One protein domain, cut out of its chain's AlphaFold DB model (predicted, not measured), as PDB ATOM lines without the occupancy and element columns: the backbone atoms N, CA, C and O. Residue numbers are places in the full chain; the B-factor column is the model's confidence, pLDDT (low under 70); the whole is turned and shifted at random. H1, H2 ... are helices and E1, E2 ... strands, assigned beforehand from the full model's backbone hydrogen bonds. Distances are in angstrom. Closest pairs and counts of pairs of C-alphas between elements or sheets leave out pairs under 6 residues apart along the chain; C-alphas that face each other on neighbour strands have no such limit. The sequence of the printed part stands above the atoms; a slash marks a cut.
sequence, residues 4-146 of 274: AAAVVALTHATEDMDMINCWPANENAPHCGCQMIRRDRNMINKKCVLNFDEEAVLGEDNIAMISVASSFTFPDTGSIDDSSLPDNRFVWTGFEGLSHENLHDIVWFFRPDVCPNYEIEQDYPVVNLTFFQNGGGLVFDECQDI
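What this domain is: This is residues 4 to 146 of the 274 residues of an uncharacterized protein of Oikopleura dioica (UniProt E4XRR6). With little regular structure, this is a rough sandwich, open at one edge: antiparallel sheet E1 E2 E6 E4 partly faces antiparallel sheet E5 E3 E7, nearest at E4 and E5, with H2 in the opening and H1 outside. Residues 79 to 84 stick out. The printed part has 143 residues, 53 in named elements, ordered H1 E1 E2 E3 E4 E5 E6 H2 E7; it is mixed, compact, radius of gyration of the C-alphas 15.9 A, spanning 48 by 45 by 23 A.

How they stand to each other: E1, residues 19 to 23, and E2, residues 33 to 38, form a hairpin; N 21 and O 35 are 2.9 A apart. E6, residues 104 to 110, is antiparallel to E2, N 36 to O 106 2.8 A, and to E4, residues 63 to 68, N 67 to O 107 2.8 A. H1, residues 4 to 12, is on this sheet, height 9.7 A, its closest C-alphas to E1 being Ala 5 and Trp 23, 7.1 A; H2, residues 129 to 133, is on the opposite face, height 7.5 A, with Gln 133 and Ile 20 of E1 closest, 5.4 A between C-alphas. E3, residues 46 to 52, neighbours E5, residues 89 to 93, N 50 to O 90 2.9 A, and E7, residues 138 to 140, N 51 to O 139 2.9 A. Every O i to N i+4 pair is within hydrogen-bond range in H2; in H1 1 of 5, and 2 of 6 O i to N i+3.

Where its parts are: H1 begins at C-alpha 4 (187.521, 219.884, 123.721); E7 ends at C-alpha 140 (173.775, 196.497, 126.010). E3 measures 19.7 A, E6 19.5 A.

The domain as a whole: The printed part has no cut. Links E4 to E5 and E6 to H2 are long. pLDDT is under 70 in 52 residues, among them 4 to 17.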
ATOM      1  N   ALA A   4     188.023 221.085 124.405       31.77
ATOM      2  CA  ALA A   4     187.521 219.884 123.721       31.77
ATOM      3  C   ALA A   4     186.458 219.076 124.501       31.77
ATOM      4  O   ALA A   4     185.337 218.947 124.019       31.77
ATOM      5  N   ALA A   5     186.783 218.557 125.691       34.75
ATOM      6  CA  ALA A   5     185.894 217.641 126.420       34.75
ATOM      7  C   ALA A   5     184.571 218.301 126.860       34.75
ATOM      8  O   ALA A   5     183.492 217.794 126.566       34.75
ATOM      9  N   ALA A   6     184.650 219.476 127.496       32.72
ATOM     10  CA  ALA A   6     183.486 220.154 128.071       32.72
ATOM     11  C   ALA A   6     182.444 220.615 127.032       32.72
ATOM     12  O   ALA A   6     181.270 220.742 127.368       32.72
ATOM     13  N   VAL A   7     182.843 220.865 125.776       30.86
ATOM     14  CA  VAL A   7     181.888 221.228 124.714       30.86
ATOM     15  C   VAL A   7     181.143 220.001 124.192       30.86
ATOM     16  O   VAL A   7     179.934 220.081 124.011       30.86
ATOM     17  N   VAL A   8     181.825 218.868 123.988       36.28
ATOM     18  CA  VAL A   8     181.211 217.665 123.395       36.28
ATOM     19  C   VAL A   8     180.026 217.170 124.228       36.28
ATOM     20  O   VAL A   8     178.947 216.986 123.665       36.28
ATOM     21  N   ALA A   9     180.202 217.053 125.549       37.28
ATOM     22  CA  ALA A   9     179.155 216.591 126.463       37.28
ATOM     23  C   ALA A   9     177.967 217.570 126.570       37.28
ATOM     24  O   ALA A   9     176.812 217.151 126.587       37.28
ATOM     25  N   LEU A  10     178.224 218.885 126.603       37.66
ATOM     26  CA  LEU A  10     177.176 219.891 126.832       37.66
ATOM     27  C   LEU A  10     176.367 220.290 125.587       37.66
ATOM     28  O   LEU A  10     175.295 220.872 125.751       37.66
ATOM     29  N   THR A  11     176.837 220.031 124.358       37.97
ATOM     30  CA  THR A  11     176.142 220.506 123.137       37.97
ATOM     31  C   THR A  11     175.334 219.454 122.377       37.97
ATOM     32  O   THR A  11     174.717 219.819 121.381       37.97
ATOM     33  N   HIS A  12     175.320 218.185 122.802       42.78
ATOM     34  CA  HIS A  12     174.653 217.101 122.055       42.78
ATOM     35  C   HIS A  12     173.540 216.364 122.817       42.78
ATOM     36  O   HIS A  12     172.788 215.604 122.213       42.78
ATOM     37  N   ALA A  13     173.333 216.652 124.108       43.50
ATOM     38  CA  ALA A  13     172.150 216.179 124.839       43.50
ATOM     39  C   ALA A  13     170.819 216.708 124.242       43.50
ATOM     40  O   ALA A  13     169.746 216.144 124.482       43.50
ATOM     41  N   THR A  14     170.880 217.778 123.441       49.59
ATOM     42  CA  THR A  14     169.742 218.409 122.763       49.59
ATOM     43  C   THR A  14     169.404 217.747 121.424       49.59
ATOM     44  O   THR A  14     170.158 217.871 120.465       49.59
ATOM     45  N   GLU A  15     168.216 217.141 121.362       52.06
ATOM     46  CA  GLU A  15     167.450 216.738 120.160       52.06
ATOM     47  C   GLU A  15     168.039 215.671 119.212       52.06
ATOM     48  O   GLU A  15     167.254 215.029 118.515       52.06
ATOM     49  N   ASP A  16     169.351 215.425 119.190       55.12
ATOM     50  CA  ASP A  16     169.967 214.513 118.210       55.12
ATOM     51  C   ASP A  16     169.900 213.007 118.575       55.12
ATOM     52  O   ASP A  16     169.513 212.613 119.687       55.12
ATOM     53  N   MET A  17     170.230 212.174 117.577       64.25
ATOM     54  CA  MET A  17     170.134 210.701 117.587       64.25
ATOM     55  C   MET A  17     171.150 210.001 118.512       64.25
ATOM     56  O   MET A  17     172.089 210.622 119.007       64.25
ATOM     57  N   ASP A  18     170.979 208.682 118.685       74.69
ATOM     58  CA  ASP A  18     171.937 207.796 119.361       74.69
ATOM     59  C   ASP A  18     173.374 208.028 118.853       74.69
ATOM     60  O   ASP A  18     173.625 208.033 117.643       74.69
ATOM     61  N   MET A  19     174.326 208.215 119.770       83.50
ATOM     62  CA  MET A  19     175.704 208.590 119.437       83.50
ATOM     63  C   MET A  19     176.727 208.070 120.447       83.50
ATOM     64  O   MET A  19     176.412 207.889 121.621       83.50
ATOM     65  N   ILE A  20     177.971 207.892 119.993       86.25
ATOM     66  CA  ILE A  20     179.124 207.588 120.847       86.25
ATOM     67  C   ILE A  20     180.238 208.598 120.560       86.25
ATOM     68  O   ILE A  20     180.708 208.718 119.430       86.25
ATOM     69  N   ASN A  21     180.678 209.311 121.595       83.88
ATOM     70  CA  ASN A  21     181.775 210.274 121.545       83.88
ATOM     71  C   ASN A  21     182.904 209.800 122.461       83.88
ATOM     72  O   ASN A  21     182.668 209.628 123.648       83.88
ATOM     73  N   CYS A  22     184.131 209.652 121.955       85.06
ATOM     74  CA  CYS A  22     185.295 209.304 122.785       85.06
ATOM     75  C   CYS A  22     186.427 210.325 122.652       85.06
ATOM     76  O   CYS A  22     186.635 210.878 121.568       85.06
ATOM     77  N   TRP A  23     187.189 210.522 123.728       82.31
ATOM     78  CA  TRP A  23     188.310 211.461 123.824       82.31
ATOM     79  C   TRP A  23     189.571 210.785 124.397       82.31
ATOM     80  O   TRP A  23     189.470 209.970 125.315       82.31
ATOM     81  N   PRO A  24     190.774 211.122 123.891       82.38
ATOM     82  CA  PRO A  24     192.032 210.653 124.463       82.38
ATOM     83  C   PRO A  24     192.380 211.388 125.766       82.38
ATOM     84  O   PRO A  24     191.875 212.480 126.046       82.38
ATOM     85  N   ALA A  25     193.307 210.802 126.522       76.94
ATOM     86  CA  ALA A  25     193.924 211.421 127.689       76.94
ATOM     87  C   ALA A  25     194.761 212.657 127.300       76.94
ATOM     88  O   ALA A  25     195.199 212.805 126.156       76.94
ATOM     89  N   ASN A  26     194.998 213.556 128.257       69.88
ATOM     90  CA  ASN A  26     195.930 214.680 128.124       69.88
ATOM     91  C   ASN A  26     196.407 215.187 129.500       69.88
ATOM     92  O   ASN A  26     195.855 214.816 130.530       69.88
ATOM     93  N   GLU A  27     197.367 216.117 129.518       64.75
ATOM     94  CA  GLU A  27     197.955 216.722 130.733       64.75
ATOM     95  C   GLU A  27     196.943 217.300 131.751       64.75
ATOM     96  O   GLU A  27     197.305 217.535 132.898       64.75
ATOM     97  N   ASN A  28     195.699 217.585 131.337       60.88
ATOM     98  CA  ASN A  28     194.641 218.207 132.151       60.88
ATOM     99  C   ASN A  28     193.418 217.273 132.329       60.88
ATOM    100  O   ASN A  28     192.369 217.710 132.794       60.88
ATOM    101  N   ALA A  29     193.510 216.027 131.857       65.56
ATOM    102  CA  ALA A  29     192.547 214.950 132.075       65.56
ATOM    103  C   ALA A  29     193.278 213.627 131.769       65.56
ATOM    104  O   ALA A  29     193.343 213.231 130.600       65.56
ATOM    105  N   PRO A  30     193.903 212.982 132.775       66.50
ATOM    106  CA  PRO A  30     194.772 211.825 132.550       66.50
ATOM    107  C   PRO A  30     193.998 210.588 132.076       66.50
ATOM    108  O   PRO A  30     194.574 209.713 131.441       66.50
ATOM    109  N   HIS A  31     192.688 210.546 132.316       76.38
ATOM    110  CA  HIS A  31     191.794 209.521 131.797       76.38
ATOM    111  C   HIS A  31     191.287 209.875 130.392       76.38
ATOM    112  O   HIS A  31     190.710 210.942 130.161       76.38
ATOM    113  N   CYS A  32     191.446 208.940 129.462       80.25
ATOM    114  CA  CYS A  32     190.626 208.863 128.260       80.25
ATOM    115  C   CYS A  32     189.251 208.282 128.609       80.25
ATOM    116  O   CYS A  32     189.087 207.617 129.632       80.25
ATOM    117  N   GLY A  33     188.257 208.521 127.763       82.56
ATOM    118  CA  GLY A  33     186.904 208.052 128.029       82.56
ATOM    119  C   GLY A  33     185.984 208.147 126.826       82.56
ATOM    120  O   GLY A  33     186.374 208.614 125.751       82.56
ATOM    121  N   CYS A  34     184.761 207.683 127.037       82.81
ATOM    122  CA  CYS A  34     183.686 207.670 126.063       82.81
ATOM    123  C   CYS A  34     182.349 208.014 126.730       82.81
ATOM    124  O   CYS A  34     182.116 207.706 127.897       82.81
ATOM    125  N   GLN A  35     181.464 208.621 125.948       85.06
ATOM    126  CA  GLN A  35     180.069 208.899 126.265       85.06
ATOM    127  C   GLN A  35     179.195 208.237 125.196       85.06
ATOM    128  O   GLN A  35     179.382 208.517 124.010       85.06
ATOM    129  N   MET A  36     178.237 207.399 125.591       85.38
ATOM    130  CA  MET A  36     177.183 206.861 124.728       85.38
ATOM    131  C   MET A  36     175.831 207.440 125.136       85.38
ATOM    132  O   MET A  36     175.342 207.166 126.228       85.38
ATOM    133  N   ILE A  37     175.195 208.162 124.216       84.81
ATOM    134  CA  ILE A  37     173.811 208.616 124.355       84.81
ATOM    135  C   ILE A  37     172.915 207.664 123.557       84.81
ATOM    136  O   ILE A  37     173.164 207.445 122.371       84.81
ATOM    137  N   ARG A  38     171.869 207.110 124.183       83.75
ATOM    138  CA  ARG A  38     170.856 206.253 123.536       83.75
ATOM    139  C   ARG A  38     169.435 206.572 123.986       83.75
ATOM    140  O   ARG A  38     169.184 206.763 125.176       83.75
ATOM    141  N   ARG A  39     168.489 206.564 123.042       82.12
ATOM    142  CA  ARG A  39     167.078 206.934 123.262       82.12
ATOM    143  C   ARG A  39     166.058 205.824 122.965       82.12
ATOM    144  O   ARG A  39     164.856 206.081 122.967       82.12
ATOM    145  N   ASP A  40     166.501 204.591 122.712       78.94
ATOM    146  CA  ASP A  40     165.645 203.490 122.234       78.94
ATOM    147  C   ASP A  40     164.963 202.645 123.330       78.94
ATOM    148  O   ASP A  40     164.102 201.821 123.014       78.94
ATOM    149  N   ARG A  41     165.335 202.810 124.610       79.62
ATOM    150  CA  ARG A  41     164.929 201.925 125.724       79.62
ATOM    151  C   ARG A  41     164.496 202.700 126.963       79.62
ATOM    152  O   ARG A  41     165.088 203.726 127.282       79.62
ATOM    153  N   ASN A  42     163.516 202.151 127.685       86.81
ATOM    154  CA  ASN A  42     163.053 202.673 128.970       86.81
ATOM    155  C   ASN A  42     163.679 201.898 130.139       86.81
ATOM    156  O   ASN A  42     163.546 200.674 130.200       86.81
ATOM    157  N   MET A  43     164.327 202.629 131.049       87.44
ATOM    158  CA  MET A  43     164.939 202.106 132.276       87.44
ATOM    159  C   MET A  43     164.078 202.271 133.537       87.44
ATOM    160  O   MET A  43     164.446 201.753 134.586       87.44
ATOM    161  N   ILE A  44     162.957 202.996 133.477       87.62
ATOM    162  CA  ILE A  44     162.106 203.244 134.649       87.62
ATOM    163  C   ILE A  44     161.530 201.920 135.162       87.62
ATOM    164  O   ILE A  44     160.794 201.239 134.449       87.62
ATOM    165  N   ASN A  45     161.859 201.597 136.414       85.12
ATOM    166  CA  ASN A  45     161.501 200.361 137.109       85.12
ATOM    167  C   ASN A  45     161.965 199.096 136.349       85.12
ATOM    168  O   ASN A  45     161.252 198.089 136.309       85.12
ATOM    169  N   LYS A  46     163.144 199.162 135.709       88.38
ATOM    170  CA  LYS A  46     163.705 198.100 134.863       88.38
ATOM    171  C   LYS A  46     165.173 197.820 135.169       88.38
ATOM    172  O   LYS A  46     165.962 198.741 135.335       88.38
ATOM    173  N   LYS A  47     165.559 196.545 135.121       86.56
ATOM    174  CA  LYS A  47     166.945 196.078 135.214       86.56
ATOM    175  C   LYS A  47     167.599 196.195 133.842       86.56
ATOM    176  O   LYS A  47     167.439 195.309 133.001       86.56
ATOM    177  N   CYS A  48     168.310 197.289 133.609       85.94
ATOM    178  CA  CYS A  48     169.203 197.422 132.463       85.94
ATOM    179  C   CYS A  48     170.582 196.833 132.796       85.94
ATOM    180  O   CYS A  48     171.011 196.865 133.951       85.94
ATOM    181  N   VAL A  49     171.264 196.296 131.781       83.81
ATOM    182  CA  VAL A  49     172.616 195.733 131.899       83.81
ATOM    183  C   VAL A  49     173.462 196.190 130.710       83.81
ATOM    184  O   VAL A  49     173.001 196.188 129.565       83.81
ATOM    185  N   LEU A  50     174.705 196.569 130.993       81.06
ATOM    186  CA  LEU A  50     175.755 196.835 130.019       81.06
ATOM    187  C   LEU A  50     176.947 195.950 130.368       81.06
ATOM    188  O   LEU A  50     177.473 196.035 131.473       81.06
ATOM    189  N   ASN A  51     177.365 195.124 129.419       80.25
ATOM    190  CA  ASN A  51     178.540 194.270 129.534       80.25
ATOM    191  C   ASN A  51     179.604 194.817 128.571       80.25
ATOM    192  O   ASN A  51     179.277 195.178 127.434       80.25
ATOM    193  N   PHE A  52     180.857 194.902 129.006       76.12
ATOM    194  CA  PHE A  52     181.985 195.290 128.162       76.12
ATOM    195  C   PHE A  52     182.670 194.046 127.578       76.12
ATOM    196  O   PHE A  52     182.711 192.987 128.195       76.12
ATOM    197  N   ASP A  53     183.196 194.172 126.364       74.88
ATOM    198  CA  ASP A  53     183.894 193.095 125.652       74.88
ATOM    199  C   ASP A  53     185.320 192.918 126.205       74.88
ATOM    200  O   ASP A  53     186.148 193.819 126.059       74.88
ATOM    201  N   GLU A  54     185.621 191.770 126.817       66.06
ATOM    202  CA  GLU A  54     186.943 191.432 127.379       66.06
ATOM    203  C   GLU A  54     188.084 191.430 126.345       66.06
ATOM    204  O   GLU A  54     189.239 191.653 126.704       66.06
ATOM    205  N   GLU A  55     187.805 191.213 125.051       66.19
ATOM    206  CA  GLU A  55     188.847 191.327 124.015       66.19
ATOM    207  C   GLU A  55     189.152 192.802 123.659       66.19
ATOM    208  O   GLU A  55     190.130 193.084 122.958       66.19
ATOM    209  N   ALA A  56     188.351 193.756 124.157       65.06
ATOM    210  CA  ALA A  56     188.473 195.193 123.895       65.06
ATOM    211  C   ALA A  56     188.735 196.058 125.143       65.06
ATOM    212  O   ALA A  56     189.385 197.103 125.034       65.06
ATOM    213  N   VAL A  57     188.244 195.639 126.312       63.56
ATOM    214  CA  VAL A  57     188.610 196.155 127.636       63.56
ATOM    215  C   VAL A  57     189.642 195.204 128.219       63.56
ATOM    216  O   VAL A  57     189.348 194.048 128.487       63.56
ATOM    217  N   LEU A  58     190.871 195.696 128.363       62.62
ATOM    218  CA  LEU A  58     192.116 194.914 128.301       62.62
ATOM    219  C   LEU A  58     192.454 194.117 129.584       62.62
ATOM    220  O   LEU A  58     193.622 193.990 129.956       62.62
ATOM    221  N   GLY A  59     191.426 193.628 130.279       60.12
ATOM    222  CA  GLY A  59     191.432 193.131 131.656       60.12
ATOM    223  C   GLY A  59     190.478 193.940 132.547       60.12
ATOM    224  O   GLY A  59     190.215 195.112 132.270       60.12
ATOM    225  N   GLU A  60     189.989 193.317 133.618       56.59
ATOM    226  CA  GLU A  60     188.950 193.826 134.540       56.59
ATOM    227  C   GLU A  60     189.246 195.226 135.126       56.59
ATOM    228  O   GLU A  60     188.349 196.048 135.287       56.59
ATOM    229  N   ASP A  61     190.520 195.524 135.390       58.84
ATOM    230  CA  ASP A  61     190.981 196.744 136.069       58.84
ATOM    231  C   ASP A  61     191.039 198.005 135.166       58.84
ATOM    232  O   ASP A  61     191.233 199.131 135.617       58.84
ATOM    233  N   ASN A  62     190.870 197.865 133.851       70.31
ATOM    234  CA  ASN A  62     191.205 198.952 132.918       70.31
ATOM    235  C   ASN A  62     190.190 200.104 132.871       70.31
ATOM    236  O   ASN A  62     190.479 201.161 132.296       70.31
ATOM    237  N   ILE A  63     189.008 199.920 133.458       72.19
ATOM    238  CA  ILE A  63     187.995 200.963 133.627       72.19
ATOM    239  C   ILE A  63     188.235 201.635 134.983       72.19
ATOM    240  O   ILE A  63     188.172 200.998 136.025       72.19
ATOM    241  N   ALA A  64     188.486 202.944 134.972       68.06
ATOM    242  CA  ALA A  64     188.586 203.756 136.187       68.06
ATOM    243  C   ALA A  64     187.201 204.201 136.698       68.06
ATOM    244  O   ALA A  64     187.038 204.520 137.874       68.06
ATOM    245  N   MET A  65     186.206 204.269 135.807       71.44
ATOM    246  CA  MET A  65     184.834 204.650 136.137       71.44
ATOM    247  C   MET A  65     183.849 204.249 135.035       71.44
ATOM    248  O   MET A  65     184.134 204.442 133.855       71.44
ATOM    249  N   ILE A  66     182.638 203.864 135.439       74.31
ATOM    250  CA  ILE A  66     181.400 203.989 134.660       74.31
ATOM    251  C   ILE A  66     180.370 204.837 135.439       74.31
ATOM    252  O   ILE A  66     180.465 204.984 136.654       74.31
ATOM    253  N   SER A  67     179.415 205.445 134.735       74.19
ATOM    254  CA  SER A  67     178.175 206.023 135.263       74.19
ATOM    255  C   SER A  67     177.106 206.062 134.163       74.19
ATOM    256  O   SER A  67     177.423 206.102 132.972       74.19
ATOM    257  N   VAL A  68     175.833 206.081 134.560       78.06
ATOM    258  CA  VAL A  68     174.684 206.383 133.692       78.06
ATOM    259  C   VAL A  68     173.895 207.529 134.320       78.06
ATOM    260  O   VAL A  68     173.491 207.457 135.482       78.06
ATOM    261  N   ALA A  69     173.674 208.607 133.568       75.19
ATOM    262  CA  ALA A  69     172.990 209.786 134.086       75.19
ATOM    263  C   ALA A  69     171.532 209.480 134.470       75.19
ATOM    264  O   ALA A  69     170.820 208.754 133.775       75.19
ATOM    265  N   SER A  70     171.082 210.081 135.574       73.88
ATOM    266  CA  SER A  70     169.717 209.929 136.099       73.88
ATOM    267  C   SER A  70     169.286 208.473 136.351       73.88
ATOM    268  O   SER A  70     168.092 208.176 136.297       73.88
ATOM    269  N   SER A  71     170.228 207.572 136.644       79.25
ATOM    270  CA  SER A  71     169.962 206.187 137.047       79.25
ATOM    271  C   SER A  71     170.444 205.889 138.469       79.25
ATOM    272  O   SER A  71     171.169 206.677 139.075       79.25
ATOM    273  N   PHE A  72     170.062 204.716 138.965       77.75
ATOM    274  CA  PHE A  72     170.436 204.164 140.260       77.75
ATOM    275  C   PHE A  72     171.145 202.830 140.044       77.75
ATOM    276  O   PHE A  72     170.619 201.973 139.326       77.75
ATOM    277  N   THR A  73     172.346 202.677 140.600       74.06
ATOM    278  CA  THR A  73     173.129 201.440 140.506       74.06
ATOM    279  C   THR A  73     172.528 200.358 141.379       74.06
ATOM    280  O   THR A  73     172.123 200.622 142.508       74.06
ATOM    281  N   PHE A  74     172.517 199.127 140.875       69.69
ATOM    282  CA  PHE A  74     172.360 197.968 141.745       69.69
ATOM    283  C   PHE A  74     173.736 197.511 142.234       69.69
ATOM    284  O   PHE A  74     174.671 197.511 141.429       69.69
ATOM    285  N   PRO A  75     173.873 197.073 143.499       56.66
ATOM    286  CA  PRO A  75     175.011 196.241 143.878       56.66
ATOM    287  C   PRO A  75     175.001 194.976 143.007       56.66
ATOM    288  O   PRO A  75     173.923 194.465 142.676       56.66
ATOM    289  N   ASP A  76     176.167 194.446 142.620       51.47
ATOM    290  CA  ASP A  76     176.172 193.173 141.897       51.47
ATOM    291  C   ASP A  76     175.849 192.036 142.875       51.47
ATOM    292  O   ASP A  76     176.679 191.582 143.660       51.47
ATOM    293  N   THR A  77     174.592 191.588 142.838       45.34
ATOM    294  CA  THR A  77     174.091 190.462 143.631       45.34
ATOM    295  C   THR A  77     174.455 189.107 143.004       45.34
ATOM    296  O   THR A  77     173.665 188.159 143.086       45.34
ATOM    297  N   GLY A  78     175.604 189.015 142.328       44.81
ATOM    298  CA  GLY A  78     176.247 187.757 141.968       44.81
ATOM    299  C   GLY A  78     176.353 186.855 143.198       44.81
ATOM    300  O   GLY A  78     176.623 187.310 144.312       44.81
ATOM    301  N   SER A  79     176.041 185.570 143.040       37.25
ATOM    302  CA  SER A  79     176.006 184.666 144.189       37.25
ATOM    303  C   SER A  79     177.406 184.473 144.764       37.25
ATOM    304  O   SER A  79     178.343 184.272 144.010       37.25
ATOM    305  N   ILE A  80     177.529 184.414 146.093       38.53
ATOM    306  CA  ILE A  80     178.808 184.252 146.818       38.53
ATOM    307  C   ILE A  80     179.567 182.949 146.443       38.53
ATOM    308  O   ILE A  80     180.757 182.826 146.721       38.53
ATOM    309  N   ASP A  81     178.898 181.986 145.794       38.44
ATOM    310  CA  ASP A  81     179.501 180.764 145.230       38.44
ATOM    311  C   ASP A  81     180.026 180.922 143.779       38.44
ATOM    312  O   ASP A  81     180.681 180.006 143.276       38.44
ATOM    313  N   ASP A  82     179.758 182.040 143.093       39.56
ATOM    314  CA  ASP A  82     180.278 182.329 141.749       39.56
ATOM    315  C   ASP A  82     181.622 183.052 141.894       39.56
ATOM    316  O   ASP A  82     181.695 184.222 142.257       39.56
ATOM    317  N   SER A  83     182.719 182.314 141.715       31.55
ATOM    318  CA  SER A  83     184.071 182.801 142.020       31.55
ATOM    319  C   SER A  83     184.727 183.588 140.876       31.55
ATOM    320  O   SER A  83     185.952 183.725 140.865       31.55
ATOM    321  N   SER A  84     183.947 184.046 139.897       38.56
ATOM    322  CA  SER A  84     184.334 185.110 138.971       38.56
ATOM    323  C   SER A  84     184.032 186.466 139.612       38.56
ATOM    324  O   SER A  84     182.939 186.699 140.127       38.56
ATOM    325  N   LEU A  85     185.007 187.377 139.570       38.72
ATOM    326  CA  LEU A  85     184.725 188.806 139.731       38.72
ATOM    327  C   LEU A  85     183.742 189.216 138.613       38.72
ATOM    328  O   LEU A  85     183.842 188.660 137.522       38.72
ATOM    329  N   PRO A  86     182.773 190.117 138.857       47.50
ATOM    330  CA  PRO A  86     181.634 190.301 137.956       47.50
ATOM    331  C   PRO A  86     182.055 190.795 136.560       47.50
ATOM    332  O   PRO A  86     182.419 191.958 136.393       47.50
ATOM    333  N   ASP A  87     181.964 189.891 135.574       54.81
ATOM    334  CA  ASP A  87     182.451 189.983 134.187       54.81
ATOM    335  C   ASP A  87     182.198 191.340 133.488       54.81
ATOM    336  O   ASP A  87     181.253 191.491 132.710       54.81
ATOM    337  N   ASN A  88     183.065 192.338 133.720       64.44
ATOM    338  CA  ASN A  88     183.089 193.606 132.975       64.44
ATOM    339  C   ASN A  88     181.693 194.282 132.879       64.44
ATOM    340  O   ASN A  88     181.265 194.743 131.814       64.44
ATOM    341  N   ARG A  89     180.934 194.281 133.985       73.69
ATOM    342  CA  ARG A  89     179.472 194.452 133.975       73.69
ATOM    343  C   ARG A  89     178.976 195.665 134.755       73.69
ATOM    344  O   ARG A  89     179.460 195.976 135.836       73.69
ATOM    345  N   PHE A  90     177.918 196.294 134.247       77.19
ATOM    346  CA  PHE A  90     177.213 197.388 134.907       77.19
ATOM    347  C   PHE A  90     175.692 197.185 134.890       77.19
ATOM    348  O   PHE A  90     175.126 196.788 133.868       77.19
ATOM    349  N   VAL A  91     175.019 197.453 136.018       80.19
ATOM    350  CA  VAL A  91     173.593 197.137 136.244       80.19
ATOM    351  C   VAL A  91     172.882 198.308 136.936       80.19
ATOM    352  O   VAL A  91     173.337 198.792 137.972       80.19
ATOM    353  N   TRP A  92     171.752 198.769 136.388       83.31
ATOM    354  CA  TRP A  92     171.018 199.933 136.916       83.31
ATOM    355  C   TRP A  92     169.506 199.887 136.640       83.31
ATOM    356  O   TRP A  92     169.036 199.119 135.798       83.31
ATOM    357  N   THR A  93     168.760 200.760 137.325       85.69
ATOM    358  CA  THR A  93     167.365 201.142 137.020       85.69
ATOM    359  C   THR A  93     167.227 202.662 136.949       85.69
ATOM    360  O   THR A  93     168.066 203.407 137.452       85.69
ATOM    361  N   GLY A  94     166.142 203.140 136.350       84.81
ATOM    362  CA  GLY A  94     165.586 204.463 136.620       84.81
ATOM    363  C   GLY A  94     164.329 204.392 137.498       84.81
ATOM    364  O   GLY A  94     163.784 203.311 137.713       84.81
ATOM    365  N   PHE A  95     163.827 205.544 137.941       79.69
ATOM    366  CA  PHE A  95     162.560 205.690 138.670       79.69
ATOM    367  C   PHE A  95     161.683 206.797 138.073       79.69
ATOM    368  O   PHE A  95     162.175 207.790 137.531       79.69
ATOM    369  N   GLU A  96     160.363 206.636 138.178       80.44
ATOM    370  CA  GLU A  96     159.392 207.589 137.632       80.44
ATOM    371  C   GLU A  96     159.524 208.972 138.296       80.44
ATOM    372  O   GLU A  96     159.667 209.090 139.511       80.44
ATOM    373  N   GLY A  97     159.506 210.035 137.485       72.94
ATOM    374  CA  GLY A  97     159.659 211.421 137.947       72.94
ATOM    375  C   GLY A  97     161.094 211.853 138.283       72.94
ATOM    376  O   GLY A  97     161.312 213.042 138.507       72.94
ATOM    377  N   LEU A  98     162.060 210.927 138.281       72.88
ATOM    378  CA  LEU A  98     163.481 211.182 138.565       72.88
ATOM    379  C   LEU A  98     164.373 210.890 137.354       72.88
ATOM    380  O   LEU A  98     165.303 211.637 137.055       72.88
ATOM    381  N   SER A  99     164.065 209.800 136.654       78.38
ATOM    382  CA  SER A  99     164.793 209.305 135.492       78.38
ATOM    383  C   SER A  99     164.073 209.656 134.196       78.38
ATOM    384  O   SER A  99     162.846 209.719 134.137       78.38
ATOM    385  N   HIS A 100     164.838 209.847 133.123       79.94
ATOM    386  CA  HIS A 100     164.283 210.086 131.795       79.94
ATOM    387  C   HIS A 100     163.861 208.748 131.163       79.94
ATOM    388  O   HIS A 100     164.679 207.842 131.019       79.94
ATOM    389  N   GLU A 101     162.598 208.623 130.745       79.69
ATOM    390  CA  GLU A 101     161.983 207.356 130.286       79.69
ATOM    391  C   GLU A 101     162.589 206.736 129.011       79.69
ATOM    392  O   GLU A 101     162.179 205.664 128.578       79.69
ATOM    393  N   ASN A 102     163.513 207.441 128.361       78.31
ATOM    394  CA  ASN A 102     164.103 207.095 127.069       78.31
ATOM    395  C   ASN A 102     165.395 207.892 126.804       78.31
ATOM    396  O   ASN A 102     165.613 208.400 125.704       78.31
ATOM    397  N   LEU A 103     166.241 208.054 127.822       82.94
ATOM    398  CA  LEU A 103     167.577 208.624 127.657       82.94
ATOM    399  C   LEU A 103     168.553 207.914 128.591       82.94
ATOM    400  O   LEU A 103     168.535 208.122 129.800       82.94
ATOM    401  N   HIS A 104     169.411 207.096 127.996       83.75
ATOM    402  CA  HIS A 104     170.634 206.610 128.611       83.75
ATOM    403  C   HIS A 104     171.758 207.542 128.172       83.75
ATOM    404  O   HIS A 104     172.016 207.646 126.974       83.75
ATOM    405  N   ASP A 105     172.407 208.212 129.116       82.25
ATOM    406  CA  ASP A 105     173.654 208.940 128.883       82.25
ATOM    407  C   ASP A 105     174.733 208.256 129.725       82.25
ATOM    408  O   ASP A 105     174.787 208.421 130.944       82.25
ATOM    409  N   ILE A 106     175.480 207.360 129.083       82.19
ATOM    410  CA  ILE A 106     176.440 206.450 129.712       82.19
ATOM    411  C   ILE A 106     177.829 207.031 129.516       82.19
ATOM    412  O   ILE A 106     178.244 207.224 128.375       82.19
ATOM    413  N   VAL A 107     178.571 207.258 130.594       79.50
ATOM    414  CA  VAL A 107     179.949 207.755 130.534       79.50
ATOM    415  C   VAL A 107     180.877 206.754 131.203       79.50
ATOM    416  O   VAL A 107     180.597 206.295 132.307       79.50
ATOM    417  N   TRP A 108     181.994 206.434 130.556       78.62
ATOM    418  CA  TRP A 108     183.055 205.632 131.154       78.62
ATOM    419  C   TRP A 108     184.442 206.196 130.846       78.62
ATOM    420  O   TRP A 108     184.677 206.825 129.809       78.62
ATOM    421  N   PHE A 109     185.361 205.968 131.777       77.81
ATOM    422  CA  PHE A 109     186.747 206.419 131.750       77.81
ATOM    423  C   PHE A 109     187.676 205.227 131.966       77.81
ATOM    424  O   PHE A 109     187.412 204.376 132.813       77.81
ATOM    425  N   PHE A 110     188.783 205.190 131.233       78.00
ATOM    426  CA  PHE A 110     189.813 204.156 131.361       78.00
ATOM    427  C   PHE A 110     190.994 204.655 132.204       78.00
ATOM    428  O   PHE A 110     191.183 205.869 132.357       78.00
ATOM    429  N   ARG A 111     191.800 203.744 132.764       75.62
ATOM    430  CA  ARG A 111     193.017 204.119 133.504       75.62
ATOM    431  C   ARG A 111     194.060 204.796 132.582       75.62
ATOM    432  O   ARG A 111     194.087 204.512 131.383       75.62
ATOM    433  N   PRO A 112     194.894 205.734 133.089       76.12
ATOM    434  CA  PRO A 112     195.746 206.587 132.243       76.12
ATOM    435  C   PRO A 112     196.846 205.855 131.464       76.12
ATOM    436  O   PRO A 112     197.358 206.382 130.476       76.12
ATOM    437  N   ASP A 113     197.240 204.675 131.928       77.38
ATOM    438  CA  ASP A 113     198.298 203.826 131.389       77.38
ATOM    439  C   ASP A 113     197.880 203.114 130.094       77.38
ATOM    440  O   ASP A 113     198.635 203.154 129.124       77.38
ATOM    441  N   VAL A 114     196.659 202.573 130.024       78.69
ATOM    442  CA  VAL A 114     196.107 201.961 128.797       78.69
ATOM    443  C   VAL A 114     195.492 202.966 127.820       78.69
ATOM    444  O   VAL A 114     195.034 202.601 126.732       78.69
ATOM    445  N   CYS A 115     195.469 204.252 128.167       81.00
ATOM    446  CA  CYS A 115     194.945 205.286 127.287       81.00
ATOM    447  C   CYS A 115     195.890 205.597 126.112       81.00
ATOM    448  O   CYS A 115     197.096 205.744 126.310       81.00
ATOM    449  N   PRO A 116     195.366 205.794 124.882       73.38
ATOM    450  CA  PRO A 116     196.187 206.095 123.711       73.38
ATOM    451  C   PRO A 116     196.883 207.454 123.846       73.38
ATOM    452  O   PRO A 116     196.291 208.510 123.605       73.38
ATOM    453  N   ASN A 117     198.163 207.407 124.214       67.56
ATOM    454  CA  ASN A 117     199.046 208.558 124.332       67.56
ATOM    455  C   ASN A 117     199.938 208.677 123.082       67.56
ATOM    456  O   ASN A 117     200.473 207.690 122.586       67.56
ATOM    457  N   TYR A 118     200.105 209.895 122.564       55.75
ATOM    458  CA  TYR A 118     200.831 210.154 121.316       55.75
ATOM    459  C   TYR A 118     202.363 210.175 121.471       55.75
ATOM    460  O   TYR A 118     203.060 210.209 120.458       55.75
ATOM    461  N   GLU A 119     202.888 210.178 122.703       49.47
ATOM    462  CA  GLU A 119     204.318 210.415 122.979       49.47
ATOM    463  C   GLU A 119     205.045 209.263 123.705       49.47
ATOM    464  O   GLU A 119     206.232 209.396 124.005       49.47
ATOM    465  N   ILE A 120     204.382 208.130 123.976       52.00
ATOM    466  CA  ILE A 120     204.957 207.009 124.745       52.00
ATOM    467  C   ILE A 120     205.056 205.743 123.877       52.00
ATOM    468  O   ILE A 120     204.047 205.243 123.389       52.00
ATOM    469  N   GLU A 121     206.263 205.185 123.733       45.69
ATOM    470  CA  GLU A 121     206.443 203.782 123.330       45.69
ATOM    471  C   GLU A 121     206.050 202.890 124.522       45.69
ATOM    472  O   GLU A 121     206.687 202.961 125.572       45.69
ATOM    473  N   GLN A 122     204.983 202.095 124.390       55.50
ATOM    474  CA  GLN A 122     204.438 201.279 125.482       55.50
ATOM    475  C   GLN A 122     204.669 199.775 125.276       55.50
ATOM    476  O   GLN A 122     204.444 199.245 124.190       55.50
ATOM    477  N   ASP A 123     205.036 199.091 126.365       53.38
ATOM    478  CA  ASP A 123     205.003 197.624 126.498       53.38
ATOM    479  C   ASP A 123     203.597 197.092 126.881       53.38
ATOM    480  O   ASP A 123     203.385 195.881 126.941       53.38
ATOM    481  N   TYR A 124     202.637 197.988 127.145       59.59
ATOM    482  CA  TYR A 124     201.261 197.687 127.558       59.59
ATOM    483  C   TYR A 124     200.272 197.777 126.380       59.59
ATOM    484  O   TYR A 124     200.534 198.494 125.409       59.59
ATOM    485  N   PRO A 125     199.133 197.059 126.427       68.94
ATOM    486  CA  PRO A 125     198.085 197.185 125.421       68.94
ATOM    487  C   PRO A 125     197.327 198.519 125.563       68.94
ATOM    488  O   PRO A 125     197.199 199.061 126.656       68.94
ATOM    489  N   VAL A 126     196.800 199.037 124.449       80.31
ATOM    490  CA  VAL A 126     196.181 200.374 124.366       80.31
ATOM    491  C   VAL A 126     194.710 200.291 123.979       80.31
ATOM    492  O   VAL A 126     194.362 199.652 122.981       80.31
ATOM    493  N   VAL A 127     193.848 201.003 124.709       80.69
ATOM    494  CA  VAL A 127     192.408 201.097 124.431       80.69
ATOM    495  C   VAL A 127     192.164 201.752 123.071       80.69
ATOM    496  O   VAL A 127     192.477 202.922 122.828       80.69
ATOM    497  N   ASN A 128     191.533 201.002 122.170       84.06
ATOM    498  CA  ASN A 128     191.191 201.475 120.835       84.06
ATOM    499  C   ASN A 128     189.908 202.326 120.863       84.06
ATOM    500  O   ASN A 128     188.825 201.854 120.525       84.06
ATOM    501  N   LEU A 129     190.021 203.607 121.222       85.19
ATOM    502  CA  LEU A 129     188.876 204.535 121.259       85.19
ATOM    503  C   LEU A 129     188.116 204.615 119.918       85.19
ATOM    504  O   LEU A 129     186.906 204.823 119.914       85.19
ATOM    505  N   THR A 130     188.790 204.398 118.783       85.50
ATOM    506  CA  THR A 130     188.145 204.346 117.459       85.50
ATOM    507  C   THR A 130     187.207 203.141 117.327       85.50
ATOM    508  O   THR A 130     186.192 203.233 116.644       85.50
ATOM    509  N   PHE A 131     187.499 202.010 117.973       85.88
ATOM    510  CA  PHE A 131     186.609 200.842 117.991       85.88
ATOM    511  C   PHE A 131     185.316 201.143 118.766       85.88
ATOM    512  O   PHE A 131     184.230 200.946 118.221       85.88
ATOM    513  N   PHE A 132     185.427 201.748 119.954       85.81
ATOM    514  CA  PHE A 132     184.270 202.202 120.738       85.81
ATOM    515  C   PHE A 132     183.444 203.279 120.009       85.81
ATOM    516  O   PHE A 132     182.223 203.164 119.940       85.81
ATOM    517  N   GLN A 133     184.080 204.263 119.357       85.94
ATOM    518  CA  GLN A 133     183.386 205.263 118.516       85.94
ATOM    519  C   GLN A 133     182.568 204.647 117.365       85.94
ATOM    520  O   GLN A 133     181.606 205.258 116.907       85.94
ATOM    521  N   ASN A 134     182.929 203.450 116.888       85.19
ATOM    522  CA  ASN A 134     182.182 202.717 115.858       85.19
ATOM    523  C   ASN A 134     181.123 201.753 116.442       85.19
ATOM    524  O   ASN A 134     180.553 200.960 115.693       85.19
ATOM    525  N   GLY A 135     180.853 201.803 117.752       80.75
ATOM    526  CA  GLY A 135     179.896 200.922 118.430       80.75
ATOM    527  C   GLY A 135     180.434 199.530 118.774       80.75
ATOM    528  O   GLY A 135     179.642 198.628 119.036       80.75
ATOM    529  N   GLY A 136     181.755 199.335 118.750       81.81
ATOM    530  CA  GLY A 136     182.397 198.122 119.254       81.81
ATOM    531  C   GLY A 136     182.577 198.131 120.776       81.81
ATOM    532  O   GLY A 136     182.526 199.182 121.413       81.81
ATOM    533  N   GLY A 137     182.833 196.954 121.346       79.25
ATOM    534  CA  GLY A 137     183.327 196.799 122.719       79.25
ATOM    535  C   GLY A 137     182.268 196.788 123.822       79.25
ATOM    536  O   GLY A 137     182.624 196.764 124.996       79.25
ATOM    537  N   LEU A 138     180.985 196.831 123.454       80.44
ATOM    538  CA  LEU A 138     179.850 196.981 124.365       80.44
ATOM    539  C   LEU A 138     178.686 196.081 123.938       80.44
ATOM    540  O   LEU A 138     178.273 196.098 122.777       80.44
ATOM    541  N   VAL A 139     178.088 195.373 124.896       82.19
ATOM    542  CA  VAL A 139     176.845 194.611 124.729       82.19
ATOM    543  C   VAL A 139     175.819 195.136 125.728       82.19
ATOM    544  O   VAL A 139     175.880 194.853 126.921       82.19
ATOM    545  N   PHE A 140     174.878 195.937 125.227       81.00
ATOM    546  CA  PHE A 140     173.775 196.497 126.010       81.00
ATOM    547  C   PHE A 140     172.544 195.583 125.894       81.00
ATOM    548  O   PHE A 140     171.921 195.501 124.825       81.00
ATOM    549  N   ASP A 141     172.166 194.934 126.994       80.75
ATOM    550  CA  ASP A 141     171.043 193.994 127.043       80.75
ATOM    551  C   ASP A 141     169.680 194.706 127.044       80.75
ATOM    552  O   ASP A 141     169.558 195.922 127.218       80.75
ATOM    553  N   GLU A 142     168.601 193.967 126.789       80.94
ATOM    554  CA  GLU A 142     167.250 194.526 126.907       80.94
ATOM    555  C   GLU A 142     166.882 194.732 128.378       80.94
ATOM    556  O   GLU A 142     166.957 193.798 129.172       80.94
ATOM    557  N   CYS A 143     166.471 195.954 128.737       87.31
ATOM    558  CA  CYS A 143     166.084 196.292 130.103       87.31
ATOM    559  C   CYS A 143     164.839 195.490 130.522       87.31
ATOM    560  O   CYS A 143     163.741 195.703 129.990       87.31
ATOM    561  N   GLN A 144     165.022 194.566 131.462       88.94
ATOM    562  CA  GLN A 144     163.992 193.629 131.920       88.94
ATOM    563  C   GLN A 144     163.158 194.253 133.044       88.94
ATOM    564  O   GLN A 144     163.606 195.188 133.698       88.94
ATOM    565  N   ASP A 145     161.929 193.785 133.254       89.00
ATOM    566  CA  ASP A 145     161.043 194.369 134.268       89.00
ATOM    567  C   ASP A 145     161.521 194.100 135.708       89.00
ATOM    568  O   ASP A 145     162.151 193.081 135.994       89.00
ATOM    569  N   ILE A 146     161.188 195.035 136.602       84.00
ATOM    570  CA  ILE A 146     161.307 194.946 138.061       84.00
ATOM    571  C   ILE A 146     160.835 193.606 138.672       84.00
ATOM    572  O   ILE A 146     159.627 193.374 138.637       84.00
TER     573      ILE A 146